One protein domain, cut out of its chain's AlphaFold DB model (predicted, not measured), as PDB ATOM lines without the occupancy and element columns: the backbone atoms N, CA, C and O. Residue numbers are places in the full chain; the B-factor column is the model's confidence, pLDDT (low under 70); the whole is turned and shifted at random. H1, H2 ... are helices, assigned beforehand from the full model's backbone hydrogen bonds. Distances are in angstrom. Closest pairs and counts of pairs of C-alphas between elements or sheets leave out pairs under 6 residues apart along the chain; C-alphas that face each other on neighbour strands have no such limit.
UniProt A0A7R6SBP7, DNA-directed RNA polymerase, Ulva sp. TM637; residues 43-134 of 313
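AT A GLANCE: This is residues 43 to 134 of the 313 residues of the protein "DNA-directed RNA polymerase" of Ulva sp. TM637 (UniProt A0A7R6SBP7). This is a compact cluster of crossed helices, in which the long last helix H6 runs lengthwise along one side and the helical hairpin H4 and H5 packs on it, H5 at a steep angle. H1 packs across H4 and on late residues of H6, while H2 and H3 follow it along another side and H3 is only loosely attached. The printed part has 92 residues with six named helices, H1 to H6 in chain order, and no named strand; its class is all helix. It is compact, with a radius of gyration of the C-alphas of 12.1 A, and rounded, spanning 33 by 23 by 22 A.

HOW THE PARTS SIT: Start with H1, residues 43 to 53, which touches H4, residues 81 to 91: the closest C-alphas, those of Tyr 44 and Lys 85, are 5.7 A apart, and the two helices stand about perpendicular at 74 degrees. H2, residues 55 to 58, meets H1 only through their link. At H3, residues 65 to 78, you find no touching helix; it is close but not clearly touching to H2, with the closest C-alphas, Cys 55 and Gln 76, 6.3 A apart. H4 and H5, residues 97 to 109, form a hairpin: they touch at a shallow tilt of 15 degrees, opposite ways, with the closest C-alphas, Ile 87 and Phe 100, 6.3 A apart. The hub is H6, residues 117 to 133, which touches H1, H2, H4 and H5. It touches H5 at a steep tilt of 62 degrees, opposite ways, with the closest C-alphas, Gly 97 and Ser 125, 4.6 A apart. With residues 127 to 131 alone it touches H1, the closest C-alphas, Ile 51 and Ile 127, being 7.2 A apart. Every O i to N i+4 pair is within hydrogen-bond range in H1 and H6, against 6 of 10 in H3, 6 of 7 in H4 and 8 of 9 in H5; H2 is too short for such a pair.

IN THESE COORDINATES: Find C-alpha 43 at (-4.320, -49.164, 41.587), where H1 begins; it runs 15.4 A. H2 spans 5.7 A, H3 19.9 A, H4 15.0 A and H5 18.0 A. H6 begins at C-alpha 117, (1.399, -22.624, 33.750), and runs 24.2 A to C-alpha 133 at (9.251, -45.468, 35.424).

THE WHOLE: The two C-alphas farthest apart, Ile 43 and Lys 63, are 34.2 A from each other. The printed part has no cut and no long link. Look for low confidence at residues 56 to 73, which are under 70; the mean pLDDT of the printed part is 83.4.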
ATOM      1  N   ILE A  43      -5.467 -49.645  42.363       95.50
ATOM      2  CA  ILE A  43      -4.320 -49.164  41.587       95.50
ATOM      3  C   ILE A  43      -4.060 -47.660  41.772       95.50
ATOM      4  O   ILE A  43      -2.909 -47.231  41.795       95.50
ATOM      5  N   TYR A  44      -5.100 -46.839  41.946       96.38
ATOM      6  CA  TYR A  44      -4.928 -45.394  42.089       96.38
ATOM      7  C   TYR A  44      -4.414 -45.029  43.477       96.38
ATOM      8  O   TYR A  44      -3.555 -44.159  43.592       96.38
ATOM      9  N   SER A  45      -4.898 -45.704  44.521       95.56
ATOM     10  CA  SER A  45      -4.360 -45.543  45.875       95.56
ATOM     11  C   SER A  45      -2.921 -46.055  45.958       95.56
ATOM     12  O   SER A  45      -2.077 -45.396  46.551       95.56
ATOM     13  N   PHE A  46      -2.601 -47.164  45.283       95.81
ATOM     14  CA  PHE A  46      -1.223 -47.647  45.162       95.81
ATOM     15  C   PHE A  46      -0.293 -46.576  44.566       95.81
ATOM     16  O   PHE A  46       0.747 -46.263  45.144       95.81
ATOM     17  N   PHE A  47      -0.680 -45.959  43.443       95.62
ATOM     18  CA  PHE A  47       0.131 -44.901  42.836       95.62
ATOM     19  C   PHE A  47       0.130 -43.597  43.634       95.62
ATOM     20  O   PHE A  47       1.125 -42.880  43.600       95.62
ATOM     21  N   LEU A  48      -0.934 -43.289  44.376       94.94
ATOM     22  CA  LEU A  48      -0.951 -42.151  45.295       94.94
ATOM     23  C   LEU A  48       0.164 -42.276  46.337       94.94
ATOM     24  O   LEU A  48       0.936 -41.335  46.506       94.94
ATOM     25  N   GLU A  49       0.295 -43.444  46.966       93.50
ATOM     26  CA  GLU A  49       1.356 -43.699  47.945       93.50
ATOM     27  C   GLU A  49       2.748 -43.642  47.305       93.50
ATOM     28  O   GLU A  49       3.673 -43.067  47.879       93.50
ATOM     29  N   ARG A  50       2.903 -44.137  46.068       92.12
ATOM     30  CA  ARG A  50       4.160 -43.996  45.312       92.12
ATOM     31  C   ARG A  50       4.526 -42.538  45.056       92.12
ATOM     32  O   ARG A  50       5.688 -42.175  45.221       92.12
ATOM     33  N   ILE A  51       3.565 -41.705  44.661       90.75
ATOM     34  CA  ILE A  51       3.810 -40.278  44.433       90.75
ATOM     35  C   ILE A  51       4.148 -39.577  45.747       90.75
ATOM     36  O   ILE A  51       5.136 -38.850  45.783       90.75
ATOM     37  N   LYS A  52       3.409 -39.852  46.829       89.00
ATOM     38  CA  LYS A  52       3.696 -39.304  48.163       89.00
ATOM     39  C   LYS A  52       5.094 -39.669  48.655       89.00
ATOM     40  O   LYS A  52       5.814 -38.797  49.125       89.00
ATOM     41  N   ALA A  53       5.510 -40.923  48.477       87.12
ATOM     42  CA  ALA A  53       6.846 -41.386  48.856       87.12
ATOM     43  C   ALA A  53       7.973 -40.738  48.034       87.12
ATOM     44  O   ALA A  53       9.112 -40.689  48.484       87.12
ATOM     45  N   ASN A  54       7.668 -40.242  46.833       82.94
ATOM     46  CA  ASN A  54       8.623 -39.536  45.984       82.94
ATOM     47  C   ASN A  54       8.454 -38.011  46.043       82.94
ATOM     48  O   ASN A  54       9.170 -37.324  45.313       82.94
ATOM     49  N   CYS A  55       7.555 -37.476  46.888       74.62
ATOM     50  CA  CYS A  55       7.246 -36.044  46.953       74.62
ATOM     51  C   CYS A  55       8.516 -35.189  47.099       74.62
ATOM     52  O   CYS A  55       8.770 -34.281  46.310       74.62
ATOM     53  N   ASP A  56       9.399 -35.573  48.015       68.88
ATOM     54  CA  ASP A  56      10.625 -34.824  48.298       68.88
ATOM     55  C   ASP A  56      11.613 -34.808  47.114       68.88
ATOM     56  O   ASP A  56      12.486 -33.954  47.047       68.88
ATOM     57  N   SER A  57      11.478 -35.723  46.143       67.00
ATOM     58  CA  SER A  57      12.339 -35.793  44.951       67.00
ATOM     59  C   SER A  57      11.908 -34.860  43.818       67.00
ATOM     60  O   SER A  57      12.682 -34.606  42.890       67.00
ATOM     61  N   TYR A  58      10.691 -34.314  43.883       68.88
ATOM     62  CA  TYR A  58      10.182 -33.395  42.869       68.88
ATOM     63  C   TYR A  58      10.657 -31.958  43.080       68.88
ATOM     64  O   TYR A  58      10.079 -31.057  42.475       68.88
ATOM     65  N   VAL A  59      11.720 -31.738  43.878       58.06
ATOM     66  CA  VAL A  59      12.358 -30.425  44.060       58.06
ATOM     67  C   VAL A  59      12.522 -29.775  42.701       58.06
ATOM     68  O   VAL A  59      13.334 -30.172  41.853       58.06
ATOM     69  N   ILE A  60      11.693 -28.767  42.471       58.53
ATOM     70  CA  ILE A  60      11.717 -28.036  41.230       58.53
ATOM     71  C   ILE A  60      12.980 -27.191  41.326       58.53
ATOM     72  O   ILE A  60      13.035 -26.241  42.099       58.53
ATOM     73  N   LYS A  61      14.010 -27.529  40.538       50.09
ATOM     74  CA  LYS A  61      15.222 -26.705  40.348       50.09
ATOM     75  C   LYS A  61      14.915 -25.395  39.605       50.09
ATOM     76  O   LYS A  61      15.694 -24.930  38.779       50.09
ATOM     77  N   ASP A  62      13.757 -24.815  39.861       49.09
ATOM     78  CA  ASP A  62      13.401 -23.477  39.461       49.09
ATOM     79  C   ASP A  62      13.563 -22.632  40.720       49.09
ATOM     80  O   ASP A  62      12.782 -22.755  41.658       49.09
ATOM     81  N   LYS A  63      14.602 -21.788  40.753       48.81
ATOM     82  CA  LYS A  63      14.948 -20.884  41.873       48.81
ATOM     83  C   LYS A  63      13.854 -19.841  42.188       48.81
ATOM     84  O   LYS A  63      14.106 -18.841  42.850       48.81
ATOM     85  N   ARG A  64      12.642 -20.025  41.666       55.44
ATOM     86  CA  ARG A  64      11.474 -19.189  41.897       55.44
ATOM     87  C   ARG A  64      10.745 -19.721  43.130       55.44
ATOM     88  O   ARG A  64       9.886 -20.593  43.032       55.44
ATOM     89  N   GLU A  65      11.081 -19.121  44.268       51.47
ATOM     90  CA  GLU A  65      10.562 -19.310  45.638       51.47
ATOM     91  C   GLU A  65       9.036 -19.570  45.751       51.47
ATOM     92  O   GLU A  65       8.556 -20.173  46.709       51.47
ATOM     93  N   SER A  66       8.250 -19.149  44.753       56.41
ATOM     94  CA  SER A  66       6.796 -19.335  44.680       56.41
ATOM     95  C   SER A  66       6.335 -20.785  44.503       56.41
ATOM     96  O   SER A  66       5.205 -21.099  44.858       56.41
ATOM     97  N   LEU A  67       7.154 -21.656  43.908       60.59
ATOM     98  CA  LEU A  67       6.761 -23.030  43.570       60.59
ATOM     99  C   LEU A  67       7.028 -24.008  44.706       60.59
ATOM    100  O   LEU A  67       6.202 -24.869  44.979       60.59
ATOM    101  N   GLU A  68       8.157 -23.836  45.386       61.84
ATOM    102  CA  GLU A  68       8.589 -24.676  46.500       61.84
ATOM    103  C   GLU A  68       7.600 -24.604  47.675       61.84
ATOM    104  O   GLU A  68       7.182 -25.636  48.190       61.84
ATOM    105  N   LYS A  69       7.100 -23.404  48.010       62.50
ATOM    106  CA  LYS A  69       6.049 -23.220  49.034       62.50
ATOM    107  C   LYS A  69       4.713 -23.862  48.638       62.50
ATOM    108  O   LYS A  69       4.039 -24.452  49.475       62.50
ATOM    109  N   LEU A  70       4.333 -23.756  47.365       64.88
ATOM    110  CA  LEU A  70       3.096 -24.328  46.817       64.88
ATOM    111  C   LEU A  70       3.151 -25.862  46.772       64.88
ATOM    112  O   LEU A  70       2.164 -26.546  47.034       64.88
ATOM    113  N   TYR A  71       4.329 -26.390  46.459       67.19
ATOM    114  CA  TYR A  71       4.610 -27.808  46.355       67.19
ATOM    115  C   TYR A  71       4.687 -28.483  47.736       67.19
ATOM    116  O   TYR A  71       3.894 -29.385  48.014       67.19
ATOM    117  N   ASN A  72       5.555 -27.980  48.622       65.56
ATOM    118  CA  ASN A  72       5.832 -28.581  49.932       65.56
ATOM    119  C   ASN A  72       4.639 -28.484  50.898       65.56
ATOM    120  O   ASN A  72       4.410 -29.398  51.681       65.56
ATOM    121  N   ASN A  73       3.833 -27.415  50.833       65.62
ATOM    122  CA  ASN A  73       2.739 -27.234  51.797       65.62
ATOM    123  C   ASN A  73       1.390 -27.768  51.317       65.62
ATOM    124  O   ASN A  73       0.577 -28.164  52.148       65.62
ATOM    125  N   HIS A  74       1.117 -27.738  50.008       75.38
ATOM    126  CA  HIS A  74      -0.229 -27.999  49.490       75.38
ATOM    127  C   HIS A  74      -0.325 -29.268  48.648       75.38
ATOM    128  O   HIS A  74      -1.260 -30.047  48.810       75.38
ATOM    129  N   PHE A  75       0.622 -29.497  47.738       80.25
ATOM    130  CA  PHE A  75       0.564 -30.684  46.888       80.25
ATOM    131  C   PHE A  75       0.803 -31.963  47.700       80.25
ATOM    132  O   PHE A  75       0.019 -32.903  47.601       80.25
ATOM    133  N   GLN A  76       1.833 -31.987  48.547       77.12
ATOM    134  CA  GLN A  76       2.169 -33.156  49.368       77.12
ATOM    135  C   GLN A  76       1.056 -33.541  50.357       77.12
ATOM    136  O   GLN A  76       0.825 -34.726  50.598       77.12
ATOM    137  N   THR A  77       0.345 -32.552  50.900       78.06
ATOM    138  CA  THR A  77      -0.698 -32.737  51.919       78.06
ATOM    139  C   THR A  77      -2.058 -33.073  51.317       78.06
ATOM    140  O   THR A  77      -2.753 -33.943  51.841       78.06
ATOM    141  N   ASN A  78      -2.424 -32.437  50.199       86.38
ATOM    142  CA  ASN A  78      -3.784 -32.500  49.658       86.38
ATOM    143  C   ASN A  78      -3.918 -33.336  48.383       86.38
ATOM    144  O   ASN A  78      -5.022 -33.448  47.847       86.38
ATOM    145  N   ILE A  79      -2.830 -33.923  47.868       89.50
ATOM    146  CA  ILE A  79      -2.936 -34.849  46.741       89.50
ATOM    147  C   ILE A  79      -3.860 -36.013  47.108       89.50
ATOM    148  O   ILE A  79      -3.673 -36.714  48.105       89.50
ATOM    149  N   ASP A  80      -4.870 -36.218  46.268       91.50
ATOM    150  CA  ASP A  80      -5.913 -37.202  46.490       91.50
ATOM    151  C   ASP A  80      -5.949 -38.256  45.378       91.50
ATOM    152  O   ASP A  80      -5.359 -38.147  44.295       91.50
ATOM    153  N   ARG A  81      -6.710 -39.314  45.648       94.00
ATOM    154  CA  ARG A  81      -6.951 -40.392  44.694       94.00
ATOM    155  C   ARG A  81      -7.596 -39.892  43.396       94.00
ATOM    156  O   ARG A  81      -7.360 -40.473  42.339       94.00
ATOM    157  N   LYS A  82      -8.425 -38.841  43.448       92.56
ATOM    158  CA  LYS A  82      -9.144 -38.308  42.279       92.56
ATOM    159  C   LYS A  82      -8.170 -37.683  41.281       92.56
ATOM    160  O   LYS A  82      -8.281 -37.955  40.085       92.56
ATOM    161  N   LEU A  83      -7.199 -36.909  41.760       92.38
ATOM    162  CA  LEU A  83      -6.146 -36.324  40.939       92.38
ATOM    163  C   LEU A  83      -5.259 -37.409  40.322       92.38
ATOM    164  O   LEU A  83      -5.006 -37.368  39.116       92.38
ATOM    165  N   ILE A  84      -4.863 -38.415  41.114       94.25
ATOM    166  CA  ILE A  84      -4.082 -39.563  40.627       94.25
ATOM    167  C   ILE A  84      -4.853 -40.356  39.570       94.25
ATOM    168  O   ILE A  84      -4.313 -40.645  38.503       94.25
ATOM    169  N   LYS A  85      -6.140 -40.641  39.788       93.94
ATOM    170  CA  LYS A  85      -6.997 -41.287  38.783       93.94
ATOM    171  C   LYS A  85      -7.010 -40.495  37.471       93.94
ATOM    172  O   LYS A  85      -6.884 -41.085  36.400       93.94
ATOM    173  N   ALA A  86      -7.071 -39.165  37.544       91.25
ATOM    174  CA  ALA A  86      -7.111 -38.287  36.377       91.25
ATOM    175  C   ALA A  86      -5.800 -38.240  35.560       91.25
ATOM    176  O   ALA A  86      -5.815 -37.769  34.416       91.25
ATOM    177  N   ILE A  87      -4.672 -38.707  36.110       92.06
ATOM    178  CA  ILE A  87      -3.414 -38.904  35.372       92.06
ATOM    179  C   ILE A  87      -3.190 -40.360  34.977       92.06
ATOM    180  O   ILE A  87      -2.852 -40.604  33.822       92.06
ATOM    181  N   VAL A  88      -3.392 -41.300  35.900       93.81
ATOM    182  CA  VAL A  88      -3.133 -42.726  35.683       93.81
ATOM    183  C   VAL A  88      -4.038 -43.253  34.572       93.81
ATOM    184  O   VAL A  88      -3.523 -43.734  33.576       93.81
ATOM    185  N   MET A  89      -5.361 -43.065  34.645       92.19
ATOM    186  CA  MET A  89      -6.286 -43.578  33.615       92.19
ATOM    187  C   MET A  89      -5.876 -43.245  32.168       92.19
ATOM    188  O   MET A  89      -5.782 -44.155  31.353       92.19
ATOM    189  N   PRO A  90      -5.610 -41.978  31.808       90.62
ATOM    190  CA  PRO A  90      -5.223 -41.623  30.445       90.62
ATOM    191  C   PRO A  90      -3.734 -41.829  30.123       90.62
ATOM    192  O   PRO A  90      -3.312 -41.552  28.998       90.62
ATOM    193  N   LEU A  91      -2.912 -42.290  31.070       91.00
ATOM    194  CA  LEU A  91      -1.478 -42.490  30.849       91.00
ATOM    195  C   LEU A  91      -1.215 -43.528  29.750       91.00
ATOM    196  O   LEU A  91      -0.379 -43.299  28.872       91.00
ATOM    197  N   ILE A  92      -1.980 -44.619  29.762       88.06
ATOM    198  CA  ILE A  92      -1.967 -45.674  28.734       88.06
ATOM    199  C   ILE A  92      -2.433 -45.185  27.355       88.06
ATOM    200  O   ILE A  92      -2.036 -45.735  26.332       88.06
ATOM    201  N   TYR A  93      -3.204 -44.097  27.312       85.31
ATOM    202  CA  TYR A  93      -3.643 -43.439  26.077       85.31
ATOM    203  C   TYR A  93      -2.671 -42.344  25.622       85.31
ATOM    204  O   TYR A  93      -2.955 -41.595  24.693       85.31
ATOM    205  N   GLY A  94      -1.503 -42.234  26.265       84.44
ATOM    206  CA  GLY A  94      -0.460 -41.296  25.866       84.44
ATOM    207  C   GLY A  94      -0.611 -39.887  26.439       84.44
ATOM    208  O   GLY A  94      -0.099 -38.946  25.833       84.44
ATOM    209  N   LYS A  95      -1.258 -39.714  27.604       87.94
ATOM    210  CA  LYS A  95      -1.353 -38.396  28.256       87.94
ATOM    211  C   LYS A  95       0.013 -37.712  28.393       87.94
ATOM    212  O   LYS A  95       1.011 -38.318  28.795       87.94
ATOM    213  N   THR A  96       0.031 -36.423  28.064       87.38
ATOM    214  CA  THR A  96       1.210 -35.552  28.095       87.38
ATOM    215  C   THR A  96       1.241 -34.692  29.359       87.38
ATOM    216  O   THR A  96       0.224 -34.520  30.037       87.38
ATOM    217  N   GLY A  97       2.408 -34.105  29.655       88.38
ATOM    218  CA  GLY A  97       2.573 -33.155  30.762       88.38
ATOM    219  C   GLY A  97       1.613 -31.968  30.661       88.38
ATOM    220  O   GLY A  97       0.988 -31.611  31.651       88.38
ATOM    221  N   GLN A  98       1.401 -31.429  29.456       89.38
ATOM    222  CA  GLN A  98       0.449 -30.338  29.217       89.38
ATOM    223  C   GLN A  98      -0.998 -30.746  29.534       89.38
ATOM    224  O   GLN A  98      -1.721 -30.016  30.214       89.38
ATOM    225  N   GLY A  99      -1.407 -31.947  29.109       87.81
ATOM    226  CA  GLY A  99      -2.733 -32.475  29.424       87.81
ATOM    227  C   GLY A  99      -2.948 -32.676  30.926       87.81
ATOM    228  O   GLY A  99      -4.061 -32.516  31.417       87.81
ATOM    229  N   PHE A 100      -1.903 -33.017  31.685       92.00
ATOM    230  CA  PHE A 100      -2.010 -33.142  33.140       92.00
ATOM    231  C   PHE A 100      -1.870 -31.805  33.884       92.00
ATOM    232  O   PHE A 100      -2.530 -31.616  34.901       92.00
ATOM    233  N   ALA A 101      -1.113 -30.846  33.353       91.88
ATOM    234  CA  ALA A 101      -1.008 -29.501  33.916       91.88
ATOM    235  C   ALA A 101      -2.376 -28.808  34.031       91.88
ATOM    236  O   ALA A 101      -2.624 -28.105  35.007       91.88
ATOM    237  N   SER A 102      -3.292 -29.067  33.091       91.25
ATOM    238  CA  SER A 102      -4.678 -28.577  33.161       91.25
ATOM    239  C   SER A 102      -5.437 -29.148  34.367       91.25
ATOM    240  O   SER A 102      -6.091 -28.404  35.090       91.25
ATOM    241  N   ASN A 103      -5.265 -30.441  34.665       91.31
ATOM    242  CA  ASN A 103      -5.857 -31.060  35.855       91.31
ATOM    243  C   ASN A 103      -5.250 -30.503  37.150       91.31
ATOM    244  O   ASN A 103      -5.964 -30.295  38.125       91.31
ATOM    245  N   LEU A 104      -3.933 -30.262  37.167       90.62
ATOM    246  CA  LEU A 104      -3.273 -29.629  38.310       90.62
ATOM    247  C   LEU A 104      -3.780 -28.197  38.516       90.62
ATOM    248  O   LEU A 104      -3.999 -27.789  39.651       90.62
ATOM    249  N   LYS A 105      -4.025 -27.450  37.435       91.44
ATOM    250  CA  LYS A 105      -4.613 -26.107  37.503       91.44
ATOM    251  C   LYS A 105      -5.974 -26.132  38.195       91.44
ATOM    252  O   LYS A 105      -6.200 -25.337  39.098       91.44
ATOM    253  N   GLU A 106      -6.855 -27.055  37.808       90.44
ATOM    254  CA  GLU A 106      -8.159 -27.234  38.459       90.44
ATOM    255  C   GLU A 106      -8.027 -27.677  39.920       90.44
ATOM    256  O   GLU A 106      -8.789 -27.227  40.770       90.44
ATOM    257  N   PHE A 107      -7.058 -28.545  40.220       90.12
ATOM    258  CA  PHE A 107      -6.770 -28.989  41.581       90.12
ATOM    259  C   PHE A 107      -6.382 -27.817  42.491       90.12
ATOM    260  O   PHE A 107      -7.030 -27.621  43.515       90.12
ATOM    261  N   PHE A 108      -5.405 -26.998  42.089       87.69
ATOM    262  CA  PHE A 108      -4.967 -25.836  42.870       87.69
ATOM    263  C   PHE A 108      -6.035 -24.728  42.940       87.69
ATOM    264  O   PHE A 108      -6.175 -24.071  43.970       87.69
ATOM    265  N   ALA A 109      -6.838 -24.550  41.885       88.81
ATOM    266  CA  ALA A 109      -7.877 -23.521  41.851       88.81
ATOM    267  C   ALA A 109      -8.978 -23.723  42.907       88.81
ATOM    268  O   ALA A 109      -9.533 -22.734  43.382       88.81
ATOM    269  N   LYS A 110      -9.268 -24.969  43.320       87.19
ATOM    270  CA  LYS A 110     -10.229 -25.256  44.410       87.19
ATOM    271  C   LYS A 110      -9.864 -24.568  45.724       87.19
ATOM    272  O   LYS A 110     -10.742 -24.261  46.518       87.19
ATOM    273  N   GLU A 111      -8.580 -24.307  45.905       83.06
ATOM    274  CA  GLU A 111      -7.985 -23.767  47.124       83.06
ATOM    275  C   GLU A 111      -7.511 -22.323  46.896       83.06
ATOM    276  O   GLU A 111      -6.700 -21.783  47.643       83.06
ATOM    277  N   ASN A 112      -8.021 -21.682  45.836       85.25
ATOM    278  CA  ASN A 112      -7.663 -20.330  45.402       85.25
ATOM    279  C   ASN A 112      -6.164 -20.145  45.112       85.25
ATOM    280  O   ASN A 112      -5.634 -19.036  45.199       85.25
ATOM    281  N   LEU A 113      -5.480 -21.224  44.718       83.50
ATOM    282  CA  LEU A 113      -4.082 -21.201  44.311       83.50
ATOM    283  C   LEU A 113      -3.980 -21.188  42.781       83.50
ATOM    284  O   LEU A 113      -4.549 -22.033  42.092       83.50
ATOM    285  N   TYR A 114      -3.193 -20.255  42.241       86.88
ATOM    286  CA  TYR A 114      -3.045 -20.064  40.793       86.88
ATOM    287  C   TYR A 114      -1.571 -20.078  40.362       86.88
ATOM    288  O   TYR A 114      -1.005 -19.029  40.037       86.88
ATOM    289  N   PRO A 115      -0.906 -21.250  40.363       82.62
ATOM    290  CA  PRO A 115       0.483 -21.352  39.931       82.62
ATOM    291  C   PRO A 115       0.643 -20.987  38.450       82.62
ATOM    292  O   PRO A 115      -0.264 -21.185  37.638       82.62
ATOM    293  N   LYS A 116       1.831 -20.499  38.074       85.25
ATOM    294  CA  LYS A 116       2.166 -20.238  36.664       85.25
ATOM    295  C   LYS A 116       2.062 -21.526  35.844       85.25
ATOM    296  O   LYS A 116       2.483 -22.583  36.292       85.25
ATOM    297  N   GLU A 117       1.597 -21.441  34.603       87.12
ATOM    298  CA  GLU A 117       1.399 -22.624  33.750       87.12
ATOM    299  C   GLU A 117       2.674 -23.468  33.570       87.12
ATOM    300  O   GLU A 117       2.637 -24.689  33.703       87.12
ATOM    301  N   ILE A 118       3.827 -22.818  33.371       85.81
ATOM    302  CA  ILE A 118       5.120 -23.506  33.232       85.81
ATOM    303  C   ILE A 118       5.463 -24.366  34.458       85.81
ATOM    304  O   ILE A 118       6.006 -25.459  34.317       85.81
ATOM    305  N   ALA A 119       5.084 -23.908  35.652       82.88
ATOM    306  CA  ALA A 119       5.289 -24.623  36.904       82.88
ATOM    307  C   ALA A 119       4.496 -25.933  36.936       82.88
ATOM    308  O   ALA A 119       5.027 -26.993  37.265       82.88
ATOM    309  N   LEU A 120       3.226 -25.850  36.536       87.31
ATOM    310  CA  LEU A 120       2.319 -26.989  36.471       87.31
ATOM    311  C   LEU A 120       2.783 -28.012  35.434       87.31
ATOM    312  O   LEU A 120       2.694 -29.207  35.688       87.31
ATOM    313  N   ILE A 121       3.315 -27.563  34.294       89.75
ATOM    314  CA  ILE A 121       3.867 -28.447  33.256       89.75
ATOM    315  C   ILE A 121       5.102 -29.195  33.765       89.75
ATOM    316  O   ILE A 121       5.222 -30.398  33.509       89.75
ATOM    317  N   ILE A 122       6.007 -28.520  34.480       86.81
ATOM    318  CA  ILE A 122       7.202 -29.156  35.054       86.81
ATOM    319  C   ILE A 122       6.786 -30.226  36.065       86.81
ATOM    320  O   ILE A 122       7.170 -31.387  35.905       86.81
ATOM    321  N   LEU A 123       5.936 -29.864  37.031       86.50
ATOM    322  CA  LEU A 123       5.423 -30.791  38.040       86.50
ATOM    323  C   LEU A 123       4.707 -31.985  37.392       86.50
ATOM    324  O   LEU A 123       5.011 -33.142  37.680       86.50
ATOM    325  N   ALA A 124       3.804 -31.712  36.448       91.19
ATOM    326  CA  ALA A 124       3.091 -32.742  35.709       91.19
ATOM    327  C   ALA A 124       4.043 -33.707  34.996       91.19
ATOM    328  O   ALA A 124       3.855 -34.922  35.045       91.19
ATOM    329  N   SER A 125       5.073 -33.178  34.338       90.25
ATOM    330  CA  SER A 125       6.041 -33.982  33.589       90.25
ATOM    331  C   SER A 125       6.874 -34.870  34.505       90.25
ATOM    332  O   SER A 125       7.131 -36.022  34.155       90.25
ATOM    333  N   GLN A 126       7.261 -34.378  35.684       88.50
ATOM    334  CA  GLN A 126       7.984 -35.188  36.660       88.50
ATOM    335  C   GLN A 126       7.098 -36.298  37.242       88.50
ATOM    336  O   GLN A 126       7.533 -37.444  37.272       88.50
ATOM    337  N   ILE A 127       5.846 -36.002  37.616       90.88
ATOM    338  CA  ILE A 127       4.892 -37.017  38.101       90.88
ATOM    339  C   ILE A 127       4.670 -38.095  37.034       90.88
ATOM    340  O   ILE A 127       4.788 -39.284  37.321       90.88
ATOM    341  N   ILE A 128       4.407 -37.694  35.782       92.50
ATOM    342  CA  ILE A 128       4.258 -38.632  34.658       92.50
ATOM    343  C   ILE A 128       5.515 -39.486  34.498       92.50
ATOM    344  O   ILE A 128       5.403 -40.685  34.254       92.50
ATOM    345  N   LYS A 129       6.703 -38.885  34.618       91.50
ATOM    346  CA  LYS A 129       7.975 -39.605  34.525       91.50
ATOM    347  C   LYS A 129       8.112 -40.636  35.645       91.50
ATOM    348  O   LYS A 129       8.473 -41.768  35.344       91.50
ATOM    349  N   THR A 130       7.790 -40.285  36.891       91.62
ATOM    350  CA  THR A 130       7.805 -41.240  38.010       91.62
ATOM    351  C   THR A 130       6.843 -42.390  37.764       91.62
ATOM    352  O   THR A 130       7.266 -43.535  37.836       91.62
ATOM    353  N   LEU A 131       5.589 -42.105  37.391       92.62
ATOM    354  CA  LEU A 131       4.600 -43.150  37.110       92.62
ATOM    355  C   LEU A 131       5.057 -44.062  35.970       92.62
ATOM    356  O   LEU A 131       5.018 -45.277  36.106       92.62
ATOM    357  N   LYS A 132       5.537 -43.499  34.853       91.75
ATOM    358  CA  LYS A 132       6.029 -44.290  33.714       91.75
ATOM    359  C   LYS A 132       7.242 -45.145  34.063       91.75
ATOM    360  O   LYS A 132       7.419 -46.178  33.435       91.75
ATOM    361  N   ASN A 133       8.071 -44.719  35.008       92.62
ATOM    362  CA  ASN A 133       9.251 -45.468  35.424       92.62
ATOM    363  C   ASN A 133       8.970 -46.435  36.582       92.62
ATOM    364  O   ASN A 133       9.881 -47.158  36.980       92.62
ATOM    365  N   ASP A 134       7.750 -46.455  37.125       94.50
ATOM    366  CA  ASP A 134       7.372 -47.426  38.145       94.50
ATOM    367  C   ASP A 134       7.443 -48.851  37.555       94.50
ATOM    368  O   ASP A 134       6.927 -49.076  36.450       94.50
TER     369      ASP A 134